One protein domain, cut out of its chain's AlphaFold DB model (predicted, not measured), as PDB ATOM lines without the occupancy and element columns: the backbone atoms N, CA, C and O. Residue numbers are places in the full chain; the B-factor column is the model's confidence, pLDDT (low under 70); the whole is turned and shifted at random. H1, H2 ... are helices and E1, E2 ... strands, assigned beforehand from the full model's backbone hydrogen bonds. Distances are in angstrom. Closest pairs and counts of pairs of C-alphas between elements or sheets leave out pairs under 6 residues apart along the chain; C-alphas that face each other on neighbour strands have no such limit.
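What this domain is: This is residues 10 to 74 of the 83 residues of an uncharacterized protein of Halolamina pelagica (UniProt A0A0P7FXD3). The helix H2 runs through the middle of a small rounded body, with the stretch that holds E1 on one side of it and H3 and H4 on the other. H3 and H4 turn a corner at about a right angle and pack on different parts of H2, while the short helix H1 follows E1 near H2. The printed part has 65 residues, with one named strand and four named helices in the order E1, H1, H2, H3, H4. The class is mostly helix, and E1 pairs with no named strand. The whole is compact, with a radius of gyration of the C-alphas of 11.5 A and spans of 28 by 23 by 17 A.

Where its parts are: E1 holds residues 17 to 19 and begins at C-alpha 17, at (-41.536, 32.445, -8.803). H1 holds residues 21 to 25. H2, the longest helix, holds residues 28 to 41 and measures 20.4 A from first to last C-alpha, beginning at (-35.193, 16.958, -9.424). H3 holds residues 49 to 58 and measures 14.8 A. H4 holds residues 62 to 72 and measures 15.1 A, ending at C-alpha 72, at (-47.196, 11.213, -4.994).

How they stand to each other: Residues 10 to 11 pair antiparallel with residues 17 to 18, which belong to E1. The closest C-alphas of E1 and H2 are those of Leu 17 and Glu 38, 7.1 A apart. E1 and H1 meet only through their link. H1 and H2 are close but not clearly touching, with the C-alphas of Leu 23 and Val 31 the closest at 6.4 A. H2 touches H3 with its residues 36 to 41 alone, the closest C-alphas being those of His 37 and Val 55, 6.1 A apart. These two form a helical hairpin and run opposite ways at a steep tilt of 45 degrees. H2 touches H4 with its residues 29 to 33 alone, the closest C-alphas being those of Ile 30 and His 65, 5.6 A apart, and the two run opposite ways at a steep tilt of 64 degrees. H3 and H4 are close but not clearly touching, about perpendicular at 86 degrees, with the C-alphas of Gly 56 and Trp 62 the closest at 6.3 A. H1 is apart from H3 and H4, and E1 is apart from both as well. In H2 and H4 every O i to N i+4 pair is within hydrogen-bond range; in H3 it is 5 of 6, and in H1 0 of 1, with 2 of 2 O i to N i+3 pairs within range.

The domain as a whole: The two C-alphas farthest apart are those of Thr 14 and Glu 71, at 31.2 A. The printed part has no cut. The links from E1 to H1, H1 to H2 and H3 to H4 are tight, and the link from H2 to H3, 7 residues, is short. The mean pLDDT of the printed part is 93.2, and no printed residue is under 70.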
ATOM      1  N   SER A  10     -46.075  29.012  -8.013       88.38
ATOM      2  CA  SER A  10     -46.797  30.161  -8.544       88.38
ATOM      3  C   SER A  10     -45.836  31.083  -9.273       88.38
ATOM      4  O   SER A  10     -44.777  31.384  -8.722       88.38
ATOM      5  N   CYS A  11     -46.258  31.638 -10.400       88.88
ATOM      6  CA  CYS A  11     -45.587  32.742 -11.071       88.88
ATOM      7  C   CYS A  11     -46.429  34.019 -10.998       88.88
ATOM      8  O   CYS A  11     -47.627  33.999 -11.292       88.88
ATOM      9  N   SER A  12     -45.834  35.141 -10.586       85.62
ATOM     10  CA  SER A  12     -46.478  36.445 -10.763       85.62
ATOM     11  C   SER A  12     -46.381  36.898 -12.221       85.62
ATOM     12  O   SER A  12     -45.450  36.535 -12.937       85.62
ATOM     13  N   SER A  13     -47.266  37.804 -12.640       81.12
ATOM     14  CA  SER A  13     -47.160  38.476 -13.945       81.12
ATOM     15  C   SER A  13     -45.872  39.298 -14.117       81.12
ATOM     16  O   SER A  13     -45.556  39.724 -15.222       81.12
ATOM     17  N   THR A  14     -45.121  39.521 -13.035       85.12
ATOM     18  CA  THR A  14     -43.824  40.210 -13.028       85.12
ATOM     19  C   THR A  14     -42.629  39.250 -13.005       85.12
ATOM     20  O   THR A  14     -41.503  39.707 -12.830       85.12
ATOM     21  N   GLY A  15     -42.843  37.933 -13.128       83.06
ATOM     22  CA  GLY A  15     -41.764  36.936 -13.178       83.06
ATOM     23  C   GLY A  15     -41.250  36.449 -11.824       83.06
ATOM     24  O   GLY A  15     -40.212  35.795 -11.764       83.06
ATOM     25  N   THR A  16     -41.936  36.747 -10.718       89.44
ATOM     26  CA  THR A  16     -41.554  36.212  -9.407       89.44
ATOM     27  C   THR A  16     -42.107  34.804  -9.234       89.44
ATOM     28  O   THR A  16     -43.322  34.616  -9.149       89.44
ATOM     29  N   LEU A  17     -41.205  33.830  -9.116       88.38
ATOM     30  CA  LEU A  17     -41.536  32.445  -8.803       88.38
ATOM     31  C   LEU A  17     -41.631  32.224  -7.291       88.38
ATOM     32  O   LEU A  17     -40.783  32.663  -6.514       88.38
ATOM     33  N   GLY A  18     -42.659  31.499  -6.875       89.44
ATOM     34  CA  GLY A  18     -42.783  30.930  -5.542       89.44
ATOM     35  C   GLY A  18     -42.941  29.426  -5.656       89.44
ATOM     36  O   GLY A  18     -43.806  28.972  -6.392       89.44
ATOM     37  N   LEU A  19     -42.141  28.661  -4.917       89.38
ATOM     38  CA  LEU A  19     -42.219  27.201  -4.883       89.38
ATOM     39  C   LEU A  19     -42.639  26.709  -3.499       89.38
ATOM     40  O   LEU A  19     -42.382  27.345  -2.470       89.38
ATOM     41  N   ASN A  20     -43.311  25.564  -3.474       88.94
ATOM     42  CA  ASN A  20     -43.661  24.881  -2.245       88.94
ATOM     43  C   ASN A  20     -42.437  24.154  -1.688       88.94
ATOM     44  O   ASN A  20     -41.811  23.360  -2.380       88.94
ATOM     45  N   TRP A  21     -42.126  24.384  -0.415       87.38
ATOM     46  CA  TRP A  21     -40.959  23.794   0.246       87.38
ATOM     47  C   TRP A  21     -40.979  22.257   0.251       87.38
ATOM     48  O   TRP A  21     -39.922  21.637   0.277       87.38
ATOM     49  N   ARG A  22     -42.167  21.640   0.172       85.81
ATOM     50  CA  ARG A  22     -42.334  20.183   0.065       85.81
ATOM     51  C   ARG A  22     -41.612  19.573  -1.139       85.81
ATOM     52  O   ARG A  22     -41.286  18.393  -1.107       85.81
ATOM     53  N   LEU A  23     -41.332  20.372  -2.170       88.94
ATOM     54  CA  LEU A  23     -40.582  19.944  -3.350       88.94
ATOM     55  C   LEU A  23     -39.130  19.571  -3.055       88.94
ATOM     56  O   LEU A  23     -38.517  18.917  -3.884       88.94
ATOM     57  N   MET A  24     -38.595  19.902  -1.874       87.56
ATOM     58  CA  MET A  24     -37.290  19.382  -1.448       87.56
ATOM     59  C   MET A  24     -37.256  17.846  -1.372       87.56
ATOM     60  O   MET A  24     -36.178  17.271  -1.439       87.56
ATOM     61  N   GLN A  25     -38.416  17.194  -1.248       87.12
ATOM     62  CA  GLN A  25     -38.541  15.732  -1.236       87.12
ATOM     63  C   GLN A  25     -38.897  15.149  -2.611       87.12
ATOM     64  O   GLN A  25     -38.987  13.934  -2.764       87.12
ATOM     65  N   ALA A  26     -39.145  15.998  -3.613       91.38
ATOM     66  CA  ALA A  26     -39.480  15.545  -4.953       91.38
ATOM     67  C   ALA A  26     -38.200  15.245  -5.755       91.38
ATOM     68  O   ALA A  26     -37.176  15.905  -5.551       91.38
ATOM     69  N   PRO A  27     -38.241  14.295  -6.707       94.94
ATOM     70  CA  PRO A  27     -37.154  14.112  -7.661       94.94
ATOM     71  C   PRO A  27     -36.843  15.423  -8.407       94.94
ATOM     72  O   PRO A  27     -37.781  16.156  -8.734       94.94
ATOM     73  N   PRO A  28     -35.571  15.713  -8.748       95.25
ATOM     74  CA  PRO A  28     -35.193  16.958  -9.424       95.25
ATOM     75  C   PRO A  28     -36.010  17.258 -10.688       95.25
ATOM     76  O   PRO A  28     -36.490  18.374 -10.842       95.25
ATOM     77  N   ALA A  29     -36.284  16.244 -11.515       96.94
ATOM     78  CA  ALA A  29     -37.086  16.394 -12.732       96.94
ATOM     79  C   ALA A  29     -38.514  16.911 -12.464       96.94
ATOM     80  O   ALA A  29     -39.070  17.672 -13.250       96.94
ATOM     81  N   ILE A  30     -39.098  16.569 -11.312       96.19
ATOM     82  CA  ILE A  30     -40.421  17.061 -10.908       96.19
ATOM     83  C   ILE A  30     -40.356  18.531 -10.489       96.19
ATOM     84  O   ILE A  30     -41.289  19.297 -10.740       96.19
ATOM     85  N   VAL A  31     -39.256  18.934  -9.849       95.38
ATOM     86  CA  VAL A  31     -39.010  20.337  -9.505       95.38
ATOM     87  C   VAL A  31     -38.829  21.159 -10.780       95.38
ATOM     88  O   VAL A  31     -39.473  22.200 -10.912       95.38
ATOM     89  N   ASP A  32     -38.037  20.663 -11.733       96.81
ATOM     90  CA  ASP A  32     -37.817  21.302 -13.033       96.81
ATOM     91  C   ASP A  32     -39.128  21.444 -13.817       96.81
ATOM     92  O   ASP A  32     -39.446  22.544 -14.270       96.81
ATOM     93  N   TYR A  33     -39.950  20.390 -13.870       97.25
ATOM     94  CA  TYR A  33     -41.295  20.440 -14.453       97.25
ATOM     95  C   TYR A  33     -42.146  21.567 -13.849       97.25
ATOM     96  O   TYR A  33     -42.788  22.325 -14.577       97.25
ATOM     97  N   ILE A  34     -42.147  21.729 -12.520       95.75
ATOM     98  CA  ILE A  34     -42.912  22.804 -11.870       95.75
ATOM     99  C   ILE A  34     -42.332  24.176 -12.218       95.75
ATOM    100  O   ILE A  34     -43.094  25.108 -12.456       95.75
ATOM    101  N   VAL A  35     -41.009  24.327 -12.284       95.69
ATOM    102  CA  VAL A  35     -40.392  25.594 -12.703       95.69
ATOM    103  C   VAL A  35     -40.791  25.940 -14.138       95.69
ATOM    104  O   VAL A  35     -41.229  27.065 -14.382       95.69
ATOM    105  N   VAL A  36     -40.715  24.982 -15.065       97.31
ATOM    106  CA  VAL A  36     -41.165  25.148 -16.456       97.31
ATOM    107  C   VAL A  36     -42.646  25.521 -16.502       97.31
ATOM    108  O   VAL A  36     -43.010  26.480 -17.177       97.31
ATOM    109  N   HIS A  37     -43.492  24.830 -15.735       96.25
ATOM    110  CA  HIS A  37     -44.926  25.101 -15.638       96.25
ATOM    111  C   HIS A  37     -45.221  26.542 -15.206       96.25
ATOM    112  O   HIS A  37     -46.024  27.242 -15.820       96.25
ATOM    113  N   GLU A  38     -44.550  27.012 -14.157       95.25
ATOM    114  CA  GLU A  38     -44.737  28.370 -13.659       95.25
ATOM    115  C   GLU A  38     -44.161  29.424 -14.621       95.25
ATOM    116  O   GLU A  38     -44.732  30.502 -14.781       95.25
ATOM    117  N   LEU A  39     -43.063  29.134 -15.321       95.38
ATOM    118  CA  LEU A  39     -42.524  30.035 -16.342       95.38
ATOM    119  C   LEU A  39     -43.410  30.104 -17.591       95.38
ATOM    120  O   LEU A  39     -43.569  31.190 -18.150       95.38
ATOM    121  N   ALA A  40     -44.029  28.993 -17.996       96.00
ATOM    122  CA  ALA A  40     -44.973  28.952 -19.113       96.00
ATOM    123  C   ALA A  40     -46.152  29.907 -18.887       96.00
ATOM    124  O   ALA A  40     -46.617  30.549 -19.835       96.00
ATOM    125  N   HIS A  41     -46.550  30.113 -17.625       93.69
ATOM    126  CA  HIS A  41     -47.560  31.105 -17.291       93.69
ATOM    127  C   HIS A  41     -47.198  32.512 -17.783       93.69
ATOM    128  O   HIS A  41     -48.073  33.207 -18.280       93.69
ATOM    129  N   LEU A  42     -45.928  32.925 -17.810       93.81
ATOM    130  CA  LEU A  42     -45.548  34.251 -18.330       93.81
ATOM    131  C   LEU A  42     -45.957  34.500 -19.791       93.81
ATOM    132  O   LEU A  42     -46.030  35.657 -20.206       93.81
ATOM    133  N   ARG A  43     -46.204  33.437 -20.561       94.44
ATOM    134  CA  ARG A  43     -46.654  33.508 -21.955       94.44
ATOM    135  C   ARG A  43     -48.134  33.177 -22.114       94.44
ATOM    136  O   ARG A  43     -48.800  33.837 -22.903       94.44
ATOM    137  N   GLU A  44     -48.645  32.201 -21.365       95.19
ATOM    138  CA  GLU A  44     -50.048  31.789 -21.420       95.19
ATOM    139  C   GLU A  44     -50.603  31.530 -20.010       95.19
ATOM    140  O   GLU A  44     -50.183  30.626 -19.290       95.19
ATOM    141  N   MET A  45     -51.574  32.339 -19.586       90.25
ATOM    142  CA  MET A  45     -52.096  32.294 -18.214       90.25
ATOM    143  C   MET A  45     -52.978  31.072 -17.944       90.25
ATOM    144  O   MET A  45     -53.066  30.631 -16.800       90.25
ATOM    145  N   ASN A  46     -53.650  30.536 -18.964       91.19
ATOM    146  CA  ASN A  46     -54.575  29.417 -18.806       91.19
ATOM    147  C   ASN A  46     -53.899  28.106 -19.206       91.19
ATOM    148  O   ASN A  46     -53.103  28.086 -20.127       91.19
ATOM    149  N   HIS A  47     -54.277  26.976 -18.605       94.00
ATOM    150  CA  HIS A  47     -53.793  25.643 -19.010       94.00
ATOM    151  C   HIS A  47     -54.420  25.146 -20.332       94.00
ATOM    152  O   HIS A  47     -54.963  24.041 -20.385       94.00
ATOM    153  N   SER A  48     -54.405  25.988 -21.368       96.81
ATOM    154  CA  SER A  48     -54.875  25.710 -22.729       96.81
ATOM    155  C   SER A  48     -53.899  24.802 -23.492       96.81
ATOM    156  O   SER A  48     -52.823  24.479 -22.999       96.81
ATOM    157  N   GLU A  49     -54.256  24.392 -24.709       97.69
ATOM    158  CA  GLU A  49     -53.353  23.637 -25.593       97.69
ATOM    159  C   GLU A  49     -52.027  24.379 -25.819       97.69
ATOM    160  O   GLU A  49     -50.968  23.808 -25.584       97.69
ATOM    161  N   ALA A  50     -52.084  25.684 -26.111       97.88
ATOM    162  CA  ALA A  50     -50.898  26.527 -26.283       97.88
ATOM    163  C   ALA A  50     -49.993  26.564 -25.036       97.88
ATOM    164  O   ALA A  50     -48.771  26.614 -25.152       97.88
ATOM    165  N   PHE A  51     -50.565  26.504 -23.828       97.75
ATOM    166  CA  PHE A  51     -49.770  26.382 -22.603       97.75
ATOM    167  C   PHE A  51     -48.993  25.066 -22.567       97.75
ATOM    168  O   PHE A  51     -47.805  25.061 -22.252       97.75
ATOM    169  N   TRP A  52     -49.649  23.951 -22.890       97.88
ATOM    170  CA  TRP A  52     -49.012  22.633 -22.861       97.88
ATOM    171  C   TRP A  52     -48.007  22.439 -23.996       97.88
ATOM    172  O   TRP A  52     -47.015  21.750 -23.787       97.88
ATOM    173  N   GLU A  53     -48.197  23.094 -25.142       98.31
ATOM    174  CA  GLU A  53     -47.177  23.179 -26.193       98.31
ATOM    175  C   GLU A  53     -45.904  23.864 -25.679       98.31
ATOM    176  O   GLU A  53     -44.810  23.329 -25.848       98.31
ATOM    177  N   ILE A  54     -46.041  25.002 -24.984       98.31
ATOM    178  CA  ILE A  54     -44.899  25.710 -24.384       98.31
ATOM    179  C   ILE A  54     -44.222  24.835 -23.330       98.31
ATOM    180  O   ILE A  54     -43.002  24.736 -23.316       98.31
ATOM    181  N   VAL A  55     -44.987  24.188 -22.447       98.38
ATOM    182  CA  VAL A  55     -44.405  23.276 -21.449       98.38
ATOM    183  C   VAL A  55     -43.652  22.136 -22.139       98.38
ATOM    184  O   VAL A  55     -42.508  21.877 -21.780       98.38
ATOM    185  N   GLY A  56     -44.249  21.510 -23.157       98.31
ATOM    186  CA  GLY A  56     -43.653  20.404 -23.906       98.31
ATOM    187  C   GLY A  56     -42.402  20.771 -24.707       98.31
ATOM    188  O   GLY A  56     -41.573  19.900 -24.959       98.31
ATOM    189  N   GLU A  57     -42.225  22.046 -25.065       98.25
ATOM    190  CA  GLU A  57     -40.995  22.553 -25.689       98.25
ATOM    191  C   GLU A  57     -39.784  22.433 -24.744       98.25
ATOM    192  O   GLU A  57     -38.676  22.134 -25.193       98.25
ATOM    193  N   PHE A  58     -39.991  22.646 -23.440       98.06
ATOM    194  CA  PHE A  58     -38.920  22.661 -22.434       98.06
ATOM    195  C   PHE A  58     -38.860  21.394 -21.576       98.06
ATOM    196  O   PHE A  58     -37.794  21.065 -21.061       98.06
ATOM    197  N   ASP A  59     -39.976  20.680 -21.437       98.19
ATOM    198  CA  ASP A  59     -40.075  19.395 -20.751       98.19
ATOM    199  C   ASP A  59     -40.880  18.400 -21.609       98.19
ATOM    200  O   ASP A  59     -42.108  18.331 -21.503       98.19
ATOM    201  N   PRO A  60     -40.213  17.601 -22.458       98.00
ATOM    202  CA  PRO A  60     -40.881  16.602 -23.292       98.00
ATOM    203  C   PRO A  60     -41.606  15.501 -22.501       98.00
ATOM    204  O   PRO A  60     -42.470  14.819 -23.052       98.00
ATOM    205  N   GLU A  61     -41.272  15.310 -21.221       98.38
ATOM    206  CA  GLU A  61     -41.836  14.273 -20.348       98.38
ATOM    207  C   GLU A  61     -42.914  14.829 -19.399       98.38
ATOM    208  O   GLU A  61     -43.365  14.137 -18.481       98.38
ATOM    209  N   TRP A  62     -43.393  16.054 -19.642       97.81
ATOM    210  CA  TRP A  62     -44.297  16.781 -18.745       97.81
ATOM    211  C   TRP A  62     -45.560  16.005 -18.348       97.81
ATOM    212  O   TRP A  62     -46.047  16.148 -17.224       97.81
ATOM    213  N   GLU A  63     -46.109  15.166 -19.233       97.69
ATOM    214  CA  GLU A  63     -47.281  14.340 -18.920       97.69
ATOM    215  C   GLU A  63     -46.985  13.349 -17.788       97.69
ATOM    216  O   GLU A  63     -47.809  13.158 -16.888       97.69
ATOM    217  N   GLN A  64     -45.786  12.768 -17.808       98.12
ATOM    218  CA  GLN A  64     -45.310  11.796 -16.830       98.12
ATOM    219  C   GLN A  64     -45.003  12.497 -15.506       98.12
ATOM    220  O   GLN A  64     -45.472  12.058 -14.457       98.12
ATOM    221  N   HIS A  65     -44.322  13.646 -15.545       97.38
ATOM    222  CA  HIS A  65     -44.066  14.460 -14.352       97.38
ATOM    223  C   HIS A  65     -45.363  14.952 -13.695       97.38
ATOM    224  O   HIS A  65     -45.523  14.918 -12.469       97.38
ATOM    225  N   ARG A  66     -46.351  15.343 -14.506       94.81
ATOM    226  CA  ARG A  66     -47.685  15.722 -14.032       94.81
ATOM    227  C   ARG A  66     -48.438  14.548 -13.413       94.81
ATOM    228  O   ARG A  66     -49.133  14.740 -12.412       94.81
ATOM    229  N   ALA A  67     -48.349  13.360 -14.009       95.06
ATOM    230  CA  ALA A  67     -48.938  12.146 -13.456       95.06
ATOM    231  C   ALA A  67     -48.285  11.786 -12.114       95.06
ATOM    232  O   ALA A  67     -49.000  11.589 -11.130       95.06
ATOM    233  N   TRP A  68     -46.953  11.837 -12.044       94.94
ATOM    234  CA  TRP A  68     -46.189  11.586 -10.827       94.94
ATOM    235  C   TRP A  68     -46.639  12.493  -9.679       94.94
ATOM    236  O   TRP A  68     -46.936  12.002  -8.594       94.94
ATOM    237  N   LEU A  69     -46.792  13.803  -9.921       90.69
ATOM    238  CA  LEU A  69     -47.276  14.739  -8.897       90.69
ATOM    239  C   LEU A  69     -48.688  14.416  -8.415       90.69
ATOM    240  O   LEU A  69     -48.988  14.609  -7.240       90.69
ATOM    241  N   ARG A  70     -49.577  13.949  -9.295       88.75
ATOM    242  CA  ARG A  70     -50.937  13.558  -8.895       88.75
ATOM    243  C   ARG A  70     -50.911  12.350  -7.968       88.75
ATOM    244  O   ARG A  70     -51.639  12.355  -6.982       88.75
ATOM    245  N   GLU A  71     -50.064  11.375  -8.269       91.50
ATOM    246  CA  GLU A  71     -49.921  10.136  -7.504       91.50
ATOM    247  C   GLU A  71     -49.207  10.359  -6.159       91.50
ATOM    248  O   GLU A  71     -49.728   9.969  -5.120       91.50
ATOM    249  N   HIS A  72     -48.094  11.095  -6.152       90.12
ATOM    250  CA  HIS A  72     -47.196  11.213  -4.994       90.12
ATOM    251  C   HIS A  72     -47.416  12.497  -4.171       90.12
ATOM    252  O   HIS A  72     -46.764  12.720  -3.151       90.12
ATOM    253  N   SER A  73     -48.357  13.369  -4.566       82.62
ATOM    254  CA  SER A  73     -48.651  14.638  -3.868       82.62
ATOM    255  C   SER A  73     -48.900  14.493  -2.364       82.62
ATOM    256  O   SER A  73     -48.516  15.372  -1.590       82.62
ATOM    257  N   ALA A  74     -49.560  13.410  -1.951       80.44
ATOM    258  CA  ALA A  74     -49.886  13.136  -0.554       80.44
ATOM    259  C   ALA A  74     -48.678  12.654   0.268       80.44
ATOM    260  O   ALA A  74     -48.705  12.758   1.492       80.44
TER     261      ALA A  74